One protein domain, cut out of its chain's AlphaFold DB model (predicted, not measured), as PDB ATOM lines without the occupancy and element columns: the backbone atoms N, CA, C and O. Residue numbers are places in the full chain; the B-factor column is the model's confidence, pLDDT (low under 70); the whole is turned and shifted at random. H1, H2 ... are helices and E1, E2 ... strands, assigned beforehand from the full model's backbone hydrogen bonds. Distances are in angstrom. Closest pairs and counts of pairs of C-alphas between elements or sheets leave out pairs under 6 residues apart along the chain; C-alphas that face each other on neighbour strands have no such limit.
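Overview. This is residues 81 to 162 of the 179 residues of an uncharacterized protein of Lederbergia galactosidilyticus (UniProt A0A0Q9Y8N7). A long, twisted sheet of three strands, E1, E2 and E3, is packed on one face by the helix H2, and two shorter helices, H1 and H3, sit toward the sheet end where E1 ends and E2 begins. The printed part has 82 residues, with three named helices and three named strands in the order H1, H2, E1, H3, E2, E3. The sheet's order is E1, E2, E3, antiparallel throughout, and the class is mixed, helices and strands. The whole is only just loose, close to compact, with a radius of gyration of the C-alphas of 14.2 A, and its outline is elongated, spanning 46 by 24 by 18 A.

Along the chain. H1 is residues 84 to 91, 10.4 A long, and begins at C-alpha 84 at (160.275, 158.667, 171.132). H2, residues 93 to 104, is the longest helix at 16.8 A. E1, residues 112 to 120, is 26.1 A long and begins at C-alpha 112 at (173.511, 149.426, 147.558). H3, residues 125 to 131, is 10.0 A long. E2, residues 133 to 143, is the longest strand at 31.4 A. E3, residues 146 to 154, is 26.1 A long and ends at C-alpha 154 at (163.711, 144.289, 165.700).

Arrangement. E2 is the inner strand, and E1 and E3 are the edge strands. E1 and E2 are antiparallel at 160 degrees, with N 117 and O 136 within hydrogen-bond range at 3.0 A and N 140 and O 113 at 2.7 A. E2 and E3 form an antiparallel hairpin at 158 degrees, with N 139 and O 150 within hydrogen-bond range at 2.9 A. H2 is on one face of the sheet, an arrangement of two layers, helix over sheet. Its closest C-alphas to E1 are those of Ala 94 and Met 119, 6.5 A apart, and to E2 those of Phe 102 and Met 138, 7.6 A apart. H2 and E3 are near each other, with 7 pairs of C-alphas within 10 A. H1 only grazes the sheet, with residues 86 to 90, and H3 only grazes it, with residues 127 to 131. H1 and H2 are close but not clearly touching, with the closest C-alphas, those of Ile 89 and Phe 95, 6.5 A apart, at a steep tilt of 59 degrees, the same way. H1 and H3 are close but not clearly touching, with the closest C-alphas, those of Ile 89 and Leu 127, 7.5 A apart. H2 and H3 are apart. In H1, H2 and H3 every O i to N i+4 pair is within hydrogen-bond range.

Size, cuts and confidence. The C-alphas farthest apart, those of Asn 144 and Tyr 161, are 49.3 A apart. The printed part has no cut. The link from H2 to E1, with 7 residues, is short, and the other links are tight. The mean pLDDT of the printed part is 88.4, and residues 157 to 162 are under 70.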
ATOM      1  N   GLN A  81     160.111 156.064 162.296       88.69
ATOM      2  CA  GLN A  81     161.173 157.051 162.469       88.69
ATOM      3  C   GLN A  81     160.617 158.346 163.084       88.69
ATOM      4  O   GLN A  81     159.568 158.834 162.674       88.69
ATOM      5  N   GLY A  82     161.339 158.908 164.053       87.00
ATOM      6  CA  GLY A  82     160.987 160.167 164.715       87.00
ATOM      7  C   GLY A  82     160.132 159.994 165.972       87.00
ATOM      8  O   GLY A  82     160.011 160.935 166.749       87.00
ATOM      9  N   THR A  83     159.606 158.795 166.233       88.88
ATOM     10  CA  THR A  83     158.954 158.472 167.512       88.88
ATOM     11  C   THR A  83     159.952 158.485 168.674       88.88
ATOM     12  O   THR A  83     161.146 158.243 168.475       88.88
ATOM     13  N   SER A  84     159.459 158.688 169.904       87.12
ATOM     14  CA  SER A  84     160.275 158.667 171.132       87.12
ATOM     15  C   SER A  84     161.141 157.401 171.246       87.12
ATOM     16  O   SER A  84     162.346 157.500 171.477       87.12
ATOM     17  N   MET A  85     160.566 156.222 170.968       87.25
ATOM     18  CA  MET A  85     161.287 154.941 170.942       87.25
ATOM     19  C   MET A  85     162.436 154.955 169.921       87.25
ATOM     20  O   MET A  85     163.591 154.706 170.273       87.25
ATOM     21  N   SER A  86     162.144 155.310 168.663       90.62
ATOM     22  CA  SER A  86     163.158 155.337 167.599       90.62
ATOM     23  C   SER A  86     164.285 156.342 167.885       90.62
ATOM     24  O   SER A  86     165.455 156.055 167.628       90.62
ATOM     25  N   ASN A  87     163.958 157.495 168.478       91.19
ATOM     26  CA  ASN A  87     164.931 158.523 168.834       91.19
ATOM     27  C   ASN A  87     165.813 158.079 170.006       91.19
ATOM     28  O   ASN A  87     167.027 158.284 169.955       91.19
ATOM     29  N   LYS A  88     165.239 157.419 171.022       90.44
ATOM     30  CA  LYS A  88     166.008 156.852 172.138       90.44
ATOM     31  C   LYS A  88     167.003 155.806 171.640       90.44
ATOM     32  O   LYS A  88     168.193 155.941 171.922       90.44
ATOM     33  N   ILE A  89     166.571 154.854 170.810       91.69
ATOM     34  CA  ILE A  89     167.477 153.867 170.199       91.69
ATOM     35  C   ILE A  89     168.571 154.571 169.385       91.69
ATOM     36  O   ILE A  89     169.751 154.302 169.594       91.69
ATOM     37  N   LYS A  90     168.207 155.533 168.526       92.19
ATOM     38  CA  LYS A  90     169.163 156.301 167.711       92.19
ATOM     39  C   LYS A  90     170.196 157.064 168.551       92.19
ATOM     40  O   LYS A  90     171.346 157.213 168.136       92.19
ATOM     41  N   SER A  91     169.796 157.571 169.716       91.62
ATOM     42  CA  SER A  91     170.683 158.292 170.635       91.62
ATOM     43  C   SER A  91     171.610 157.383 171.447       91.62
ATOM     44  O   SER A  91     172.630 157.874 171.942       91.62
ATOM     45  N   SER A  92     171.289 156.088 171.549       92.75
ATOM     46  CA  SER A  92     172.039 155.123 172.352       92.75
ATOM     47  C   SER A  92     173.472 154.941 171.844       92.75
ATOM     48  O   SER A  92     173.752 154.994 170.641       92.75
ATOM     49  N   THR A  93     174.392 154.695 172.774       93.69
ATOM     50  CA  THR A  93     175.802 154.433 172.457       93.69
ATOM     51  C   THR A  93     175.956 153.181 171.593       93.69
ATOM     52  O   THR A  93     176.713 153.197 170.626       93.69
ATOM     53  N   ALA A  94     175.185 152.128 171.881       92.62
ATOM     54  CA  ALA A  94     175.192 150.887 171.108       92.62
ATOM     55  C   ALA A  94     174.857 151.134 169.629       92.62
ATOM     56  O   ALA A  94     175.635 150.762 168.750       92.62
ATOM     57  N   PHE A  95     173.767 151.859 169.347       94.56
ATOM     58  CA  PHE A  95     173.388 152.185 167.973       94.56
ATOM     59  C   PHE A  95     174.429 153.064 167.271       94.56
ATOM     60  O   PHE A  95     174.779 152.809 166.120       94.56
ATOM     61  N   LYS A  96     174.956 154.093 167.949       95.31
ATOM     62  CA  LYS A  96     175.993 154.975 167.384       95.31
ATOM     63  C   LYS A  96     177.257 154.200 167.010       95.31
ATOM     64  O   LYS A  96     177.820 154.441 165.940       95.31
ATOM     65  N   ASN A  97     177.669 153.253 167.851       95.31
ATOM     66  CA  ASN A  97     178.823 152.398 167.599       95.31
ATOM     67  C   ASN A  97     178.591 151.483 166.392       95.31
ATOM     68  O   ASN A  97     179.451 151.405 165.512       95.31
ATOM     69  N   GLU A  98     177.425 150.841 166.303       95.19
ATOM     70  CA  GLU A  98     177.077 150.004 165.149       95.19
ATOM     71  C   GLU A  98     176.958 150.822 163.859       95.19
ATOM     72  O   GLU A  98     177.492 150.420 162.828       95.19
ATOM     73  N   LEU A  99     176.383 152.025 163.913       95.56
ATOM     74  CA  LEU A  99     176.329 152.928 162.764       95.56
ATOM     75  C   LEU A  99     177.732 153.358 162.302       95.56
ATOM     76  O   LEU A  99     177.985 153.471 161.101       95.56
ATOM     77  N   ALA A 100     178.661 153.601 163.230       96.62
ATOM     78  CA  ALA A 100     180.045 153.925 162.891       96.62
ATOM     79  C   ALA A 100     180.755 152.738 162.219       96.62
ATOM     80  O   ALA A 100     181.447 152.928 161.215       96.62
ATOM     81  N   LYS A 101     180.545 151.512 162.720       95.62
ATOM     82  CA  LYS A 101     181.030 150.280 162.072       95.62
ATOM     83  C   LYS A 101     180.427 150.118 160.678       95.62
ATOM     84  O   LYS A 101     181.162 149.818 159.740       95.62
ATOM     85  N   PHE A 102     179.130 150.381 160.528       95.19
ATOM     86  CA  PHE A 102     178.437 150.307 159.247       95.19
ATOM     87  C   PHE A 102     179.053 151.250 158.218       95.19
ATOM     88  O   PHE A 102     179.416 150.823 157.124       95.19
ATOM     89  N   LYS A 103     179.255 152.518 158.591       94.69
ATOM     90  CA  LYS A 103     179.857 153.531 157.711       94.69
ATOM     91  C   LYS A 103     181.257 153.148 157.232       94.69
ATOM     92  O   LYS A 103     181.578 153.409 156.080       94.69
ATOM     93  N   LYS A 104     182.070 152.510 158.080       94.88
ATOM     94  CA  LYS A 104     183.415 152.029 157.710       94.88
ATOM     95  C   LYS A 104     183.390 150.873 156.707       94.88
ATOM     96  O   LYS A 104     184.366 150.679 155.996       94.88
ATOM     97  N   LYS A 105     182.295 150.110 156.660       94.00
ATOM     98  CA  LYS A 105     182.105 148.991 155.727       94.00
ATOM     99  C   LYS A 105     181.447 149.404 154.408       94.00
ATOM    100  O   LYS A 105     181.293 148.558 153.534       94.00
ATOM    101  N   LEU A 106     181.040 150.668 154.259       93.50
ATOM    102  CA  LEU A 106     180.439 151.139 153.016       93.50
ATOM    103  C   LEU A 106     181.450 151.022 151.867       93.50
ATOM    104  O   LEU A 106     182.558 151.551 151.978       93.50
ATOM    105  N   PRO A 107     181.086 150.364 150.756       91.44
ATOM    106  CA  PRO A 107     182.005 150.183 149.649       91.44
ATOM    107  C   PRO A 107     182.224 151.510 148.908       91.44
ATOM    108  O   PRO A 107     181.322 152.342 148.777       91.44
ATOM    109  N   ALA A 108     183.433 151.709 148.377       87.75
ATOM    110  CA  ALA A 108     183.752 152.890 147.569       87.75
ATOM    111  C   ALA A 108     182.957 152.924 146.247       87.75
ATOM    112  O   ALA A 108     182.598 153.995 145.748       87.75
ATOM    113  N   LYS A 109     182.661 151.740 145.698       86.38
ATOM    114  CA  LYS A 109     181.887 151.518 144.468       86.38
ATOM    115  C   LYS A 109     180.587 150.778 144.794       86.38
ATOM    116  O   LYS A 109     180.545 150.001 145.738       86.38
ATOM    117  N   GLY A 110     179.551 150.999 143.990       88.81
ATOM    118  CA  GLY A 110     178.234 150.384 144.164       88.81
ATOM    119  C   GLY A 110     177.140 151.384 144.537       88.81
ATOM    120  O   GLY A 110     177.408 152.547 144.855       88.81
ATOM    121  N   THR A 111     175.899 150.915 144.452       92.50
ATOM    122  CA  THR A 111     174.677 151.700 144.684       92.50
ATOM    123  C   THR A 111     173.893 151.230 145.906       92.50
ATOM    124  O   THR A 111     173.065 151.983 146.409       92.50
ATOM    125  N   TYR A 112     174.181 150.029 146.412       94.25
ATOM    126  CA  TYR A 112     173.511 149.426 147.558       94.25
ATOM    127  C   TYR A 112     174.496 148.636 148.425       94.25
ATOM    128  O   TYR A 112     175.424 148.011 147.910       94.25
ATOM    129  N   TYR A 113     174.288 148.653 149.739       94.50
ATOM    130  CA  TYR A 113     175.005 147.813 150.694       94.50
ATOM    131  C   TYR A 113     174.126 147.545 151.913       94.50
ATOM    132  O   TYR A 113     173.512 148.467 152.444       94.50
ATOM    133  N   SER A 114     174.085 146.311 152.404       95.50
ATOM    134  CA  SER A 114     173.351 145.982 153.625       95.50
ATOM    135  C   SER A 114     174.023 144.878 154.411       95.50
ATOM    136  O   SER A 114     174.635 143.985 153.831       95.50
ATOM    137  N   TYR A 115     173.838 144.904 155.725       94.25
ATOM    138  CA  TYR A 115     174.097 143.753 156.573       94.25
ATOM    139  C   TYR A 115     173.188 143.772 157.800       94.25
ATOM    140  O   TYR A 115     172.639 144.805 158.196       94.25
ATOM    141  N   ASN A 116     173.047 142.606 158.405       94.06
ATOM    142  CA  ASN A 116     172.295 142.386 159.625       94.06
ATOM    143  C   ASN A 116     173.223 142.011 160.784       94.06
ATOM    144  O   ASN A 116     174.363 141.582 160.597       94.06
ATOM    145  N   GLY A 117     172.722 142.174 161.997       93.69
ATOM    146  CA  GLY A 117     173.455 141.826 163.202       93.69
ATOM    147  C   GLY A 117     172.581 141.940 164.437       93.69
ATOM    148  O   GLY A 117     171.357 142.009 164.349       93.69
ATOM    149  N   SER A 118     173.230 141.975 165.595       92.94
ATOM    150  CA  SER A 118     172.566 142.215 166.874       92.94
ATOM    151  C   SER A 118     173.364 143.208 167.706       92.94
ATOM    152  O   SER A 118     174.579 143.332 167.534       92.94
ATOM    153  N   MET A 119     172.685 143.919 168.598       92.19
ATOM    154  CA  MET A 119     173.313 144.826 169.555       92.19
ATOM    155  C   MET A 119     172.607 144.747 170.906       92.19
ATOM    156  O   MET A 119     171.394 144.563 170.973       92.19
ATOM    157  N   ALA A 120     173.375 144.914 171.979       90.44
ATOM    158  CA  ALA A 120     172.836 145.051 173.324       90.44
ATOM    159  C   ALA A 120     172.618 146.536 173.644       90.44
ATOM    160  O   ALA A 120     173.561 147.330 173.652       90.44
ATOM    161  N   LEU A 121     171.373 146.914 173.910       89.00
ATOM    162  CA  LEU A 121     170.949 148.234 174.363       89.00
ATOM    163  C   LEU A 121     171.075 148.337 175.891       89.00
ATOM    164  O   LEU A 121     170.099 148.571 176.590       89.00
ATOM    165  N   SER A 122     172.287 148.170 176.425       83.31
ATOM    166  CA  SER A 122     172.545 148.144 177.877       83.31
ATOM    167  C   SER A 122     172.362 149.487 178.594       83.31
ATOM    168  O   SER A 122     172.334 149.537 179.821       83.31
ATOM    169  N   SER A 123     172.247 150.591 177.853       80.88
ATOM    170  CA  SER A 123     172.048 151.927 178.410       80.88
ATOM    171  C   SER A 123     171.307 152.842 177.426       80.88
ATOM    172  O   SER A 123     171.581 152.781 176.218       80.88
ATOM    173  N   PRO A 124     170.406 153.722 177.909       88.12
ATOM    174  CA  PRO A 124     169.983 153.904 179.309       88.12
ATOM    175  C   PRO A 124     169.176 152.719 179.866       88.12
ATOM    176  O   PRO A 124     168.649 151.918 179.097       88.12
ATOM    177  N   LYS A 125     169.040 152.639 181.203       88.06
ATOM    178  CA  LYS A 125     168.302 151.574 181.922       88.06
ATOM    179  C   LYS A 125     166.911 151.303 181.332       88.06
ATOM    180  O   LYS A 125     166.501 150.156 181.236       88.06
ATOM    181  N   ASP A 126     166.224 152.351 180.883       89.69
ATOM    182  CA  ASP A 126     164.908 152.257 180.239       89.69
ATOM    183  C   ASP A 126     164.925 151.489 178.902       89.69
ATOM    184  O   ASP A 126     163.989 150.764 178.600       89.69
ATOM    185  N   LEU A 127     165.990 151.601 178.095       88.88
ATOM    186  CA  LEU A 127     166.139 150.771 176.889       88.88
ATOM    187  C   LEU A 127     166.558 149.343 177.235       88.88
ATOM    188  O   LEU A 127     166.086 148.404 176.597       88.88
ATOM    189  N   TYR A 128     167.418 149.190 178.241       88.81
ATOM    190  CA  TYR A 128     167.893 147.883 178.680       88.81
ATOM    191  C   TYR A 128     166.744 146.996 179.154       88.81
ATOM    192  O   TYR A 128     166.615 145.870 178.687       88.81
ATOM    193  N   LEU A 129     165.875 147.517 180.019       86.88
ATOM    194  CA  LEU A 129     164.739 146.758 180.539       86.88
ATOM    195  C   LEU A 129     163.653 146.517 179.479       86.88
ATOM    196  O   LEU A 129     162.990 145.484 179.518       86.88
ATOM    197  N   ALA A 130     163.479 147.442 178.531       88.12
ATOM    198  CA  ALA A 130     162.466 147.316 177.487       88.12
ATOM    199  C   ALA A 130     162.861 146.352 176.354       88.12
ATOM    200  O   ALA A 130     162.000 145.644 175.847       88.12
ATOM    201  N   LEU A 131     164.127 146.369 175.916       86.88
ATOM    202  CA  LEU A 131     164.555 145.743 174.655       86.88
ATOM    203  C   LEU A 131     165.859 144.932 174.757       86.88
ATOM    204  O   LEU A 131     166.216 144.268 173.793       86.88
ATOM    205  N   ASN A 132     166.599 145.022 175.870       83.75
ATOM    206  CA  ASN A 132     167.902 144.392 176.137       83.75
ATOM    207  C   ASN A 132     168.770 144.098 174.891       83.75
ATOM    208  O   ASN A 132     169.578 144.940 174.497       83.75
ATOM    209  N   LYS A 133     168.622 142.921 174.265       87.75
ATOM    210  CA  LYS A 133     169.344 142.524 173.051       87.75
ATOM    211  C   LYS A 133     168.402 142.509 171.851       87.75
ATOM    212  O   LYS A 133     167.539 141.650 171.750       87.75
ATOM    213  N   VAL A 134     168.680 143.378 170.885       90.62
ATOM    214  CA  VAL A 134     167.886 143.516 169.659       90.62
ATOM    215  C   VAL A 134     168.655 143.038 168.437       90.62
ATOM    216  O   VAL A 134     169.883 143.167 168.357       90.62
ATOM    217  N   SER A 135     167.922 142.536 167.449       93.75
ATOM    218  CA  SER A 135     168.437 142.311 166.100       93.75
ATOM    219  C   SER A 135     168.268 143.572 165.259       93.75
ATOM    220  O   SER A 135     167.369 144.382 165.487       93.75
ATOM    221  N   TYR A 136     169.126 143.766 164.265       94.12
ATOM    222  CA  TYR A 136     168.997 144.885 163.343       94.12
ATOM    223  C   TYR A 136     169.311 144.482 161.904       94.12
ATOM    224  O   TYR A 136     170.109 143.582 161.644       94.12
ATOM    225  N   LEU A 137     168.717 145.219 160.969       95.69
ATOM    226  CA  LEU A 137     169.082 145.259 159.559       95.69
ATOM    227  C   LEU A 137     169.465 146.698 159.220       95.69
ATOM    228  O   LEU A 137     168.644 147.608 159.348       95.69
ATOM    229  N   MET A 138     170.707 146.906 158.791       96.25
ATOM    230  CA  MET A 138     171.160 148.183 158.255       96.25
ATOM    231  C   MET A 138     171.350 148.053 156.750       96.25
ATOM    232  O   MET A 138     172.014 147.134 156.272       96.25
ATOM    233  N   ALA A 139     170.784 148.993 156.007       95.12
ATOM    234  CA  ALA A 139     170.905 149.074 154.563       95.12
ATOM    235  C   ALA A 139     171.304 150.488 154.164       95.12
ATOM    236  O   ALA A 139     171.003 151.453 154.864       95.12
ATOM    237  N   ALA A 140     171.984 150.627 153.040       95.88
ATOM    238  CA  ALA A 140     172.341 151.906 152.480       95.88
ATOM    239  C   ALA A 140     172.184 151.904 150.974       95.88
ATOM    240  O   ALA A 140     172.505 150.930 150.299       95.88
ATOM    241  N   GLU A 141     171.724 153.036 150.473       95.75
ATOM    242  CA  GLU A 141     171.477 153.301 149.067       95.75
ATOM    243  C   GLU A 141     172.189 154.596 148.689       95.75
ATOM    244  O   GLU A 141     172.181 155.568 149.454       95.75
ATOM    245  N   LYS A 142     172.817 154.626 147.517       94.12
ATOM    246  CA  LYS A 142     173.476 155.828 147.016       94.12
ATOM    247  C   LYS A 142     172.490 156.657 146.197       94.12
ATOM    248  O   LYS A 142     172.217 156.343 145.046       94.12
ATOM    249  N   VAL A 143     172.009 157.751 146.782       92.94
ATOM    250  CA  VAL A 143     171.084 158.700 146.148       92.94
ATOM    251  C   VAL A 143     171.837 160.001 145.890       92.94
ATOM    252  O   VAL A 143     172.403 160.588 146.814       92.94
ATOM    253  N   ASN A 144     171.888 160.452 144.634       90.19
ATOM    254  CA  ASN A 144     172.614 161.667 144.226       90.19
ATOM    255  C   ASN A 144     174.082 161.682 144.697       90.19
ATOM    256  O   ASN A 144     174.581 162.670 145.236       90.19
ATOM    257  N   GLY A 145     174.765 160.540 144.570       87.00
ATOM    258  CA  GLY A 145     176.166 160.387 144.974       87.00
ATOM    259  C   GLY A 145     176.405 160.297 146.487       87.00
ATOM    260  O   GLY A 145     177.542 160.046 146.891       87.00
ATOM    261  N   LYS A 146     175.368 160.432 147.326       91.25
ATOM    262  CA  LYS A 146     175.458 160.362 148.792       91.25
ATOM    263  C   LYS A 146     174.807 159.085 149.317       91.25
ATOM    264  O   LYS A 146     173.732 158.695 148.875       91.25
ATOM    265  N   TRP A 147     175.447 158.443 150.291       92.44
ATOM    266  CA  TRP A 147     174.876 157.279 150.965       92.44
ATOM    267  C   TRP A 147     173.765 157.703 151.925       92.44
ATOM    268  O   TRP A 147     174.000 158.460 152.870       92.44
ATOM    269  N   LYS A 148     172.564 157.177 151.708       94.62
ATOM    270  CA  LYS A 148     171.438 157.251 152.633       94.62
ATOM    271  C   LYS A 148     171.325 155.916 153.354       94.62
ATOM    272  O   LYS A 148     171.274 154.879 152.706       94.62
ATOM    273  N   ILE A 149     171.327 155.950 154.685       94.12
ATOM    274  CA  ILE A 149     171.332 154.755 155.535       94.12
ATOM    275  C   ILE A 149     169.943 154.574 156.145       94.12
ATOM    276  O   ILE A 149     169.386 155.503 156.732       94.12
ATOM    277  N   TYR A 150     169.423 153.362 156.032       94.12
ATOM    278  CA  TYR A 150     168.185 152.880 156.616       94.12
ATOM    279  C   TYR A 150     168.523 151.853 157.695       94.12
ATOM    280  O   TYR A 150     169.461 151.064 157.558       94.12
ATOM    281  N   THR A 151     167.780 151.859 158.797       94.62
ATOM    282  CA  THR A 151     167.981 150.870 159.858       94.62
ATOM    283  C   THR A 151     166.653 150.420 160.418       94.62
ATOM    284  O   THR A 151     165.860 151.244 160.868       94.62
ATOM    285  N   HIS A 152     166.442 149.110 160.416       94.44
ATOM    286  CA  HIS A 152     165.340 148.460 161.104       94.44
ATOM    287  C   HIS A 152     165.898 147.753 162.331       94.44
ATOM    288  O   HIS A 152     166.830 146.958 162.221       94.44
ATOM    289  N   VAL A 153     165.343 148.068 163.497       92.75
ATOM    290  CA  VAL A 153     165.668 147.414 164.766       92.75
ATOM    291  C   VAL A 153     164.467 146.572 165.156       92.75
ATOM    292  O   VAL A 153     163.340 147.063 165.145       92.75
ATOM    293  N   MET A 154     164.718 145.304 165.439       91.75
ATOM    294  CA  MET A 154     163.711 144.289 165.700       91.75
ATOM    295  C   MET A 154     164.035 143.638 167.032       91.75
ATOM    296  O   MET A 154     165.162 143.200 167.263       91.75
ATOM    297  N   ASP A 155     163.030 143.565 167.886       87.69
ATOM    298  CA  ASP A 155     163.086 142.797 169.114       87.69
ATOM    299  C   ASP A 155     162.083 141.651 169.022       87.69
ATOM    300  O   ASP A 155     160.993 141.799 168.464       87.69
ATOM    301  N   THR A 156     162.477 140.492 169.527       77.25
ATOM    302  CA  THR A 156     161.571 139.366 169.730       77.25
ATOM    303  C   THR A 156     161.668 139.039 171.196       77.25
ATOM    304  O   THR A 156     162.591 138.355 171.635       77.25
ATOM    305  N   TYR A 157     160.730 139.601 171.948       64.69
ATOM    306  CA  TYR A 157     160.695 139.458 173.385       64.69
ATOM    307  C   TYR A 157     160.347 138.009 173.738       64.69
ATOM    308  O   TYR A 157     159.181 137.612 173.748       64.69
ATOM    309  N   ASN A 158     161.378 137.206 173.986       53.56
ATOM    310  CA  ASN A 158     161.250 135.835 174.445       53.56
ATOM    311  C   ASN A 158     161.495 135.827 175.957       53.56
ATOM    312  O   ASN A 158     162.640 135.906 176.402       53.56
ATOM    313  N   PHE A 159     160.423 135.745 176.753       48.44
ATOM    314  CA  PHE A 159     160.535 135.311 178.148       48.44
ATOM    315  C   PHE A 159     160.801 133.802 178.150       48.44
ATOM    316  O   PHE A 159     159.995 133.018 178.650       48.44
ATOM    317  N   GLU A 160     161.916 133.369 177.567       41.94
ATOM    318  CA  GLU A 160     162.473 132.101 177.999       41.94
ATOM    319  C   GLU A 160     162.688 132.265 179.496       41.94
ATOM    320  O   GLU A 160     163.328 133.223 179.932       41.94
ATOM    321  N   TYR A 161     162.031 131.416 180.285       44.28
ATOM    322  CA  TYR A 161     162.252 131.339 181.716       44.28
ATOM    323  C   TYR A 161     163.759 131.186 181.886       44.28
ATOM    324  O   TYR A 161     164.317 130.142 181.553       44.28
ATOM    325  N   TRP A 162     164.433 132.256 182.314       42.62
ATOM    326  CA  TRP A 162     165.809 132.150 182.753       42.62
ATOM    327  C   TRP A 162     165.729 131.167 183.905       42.62
ATOM    328  O   TRP A 162     165.206 131.515 184.963       42.62
TER     329      TRP A 162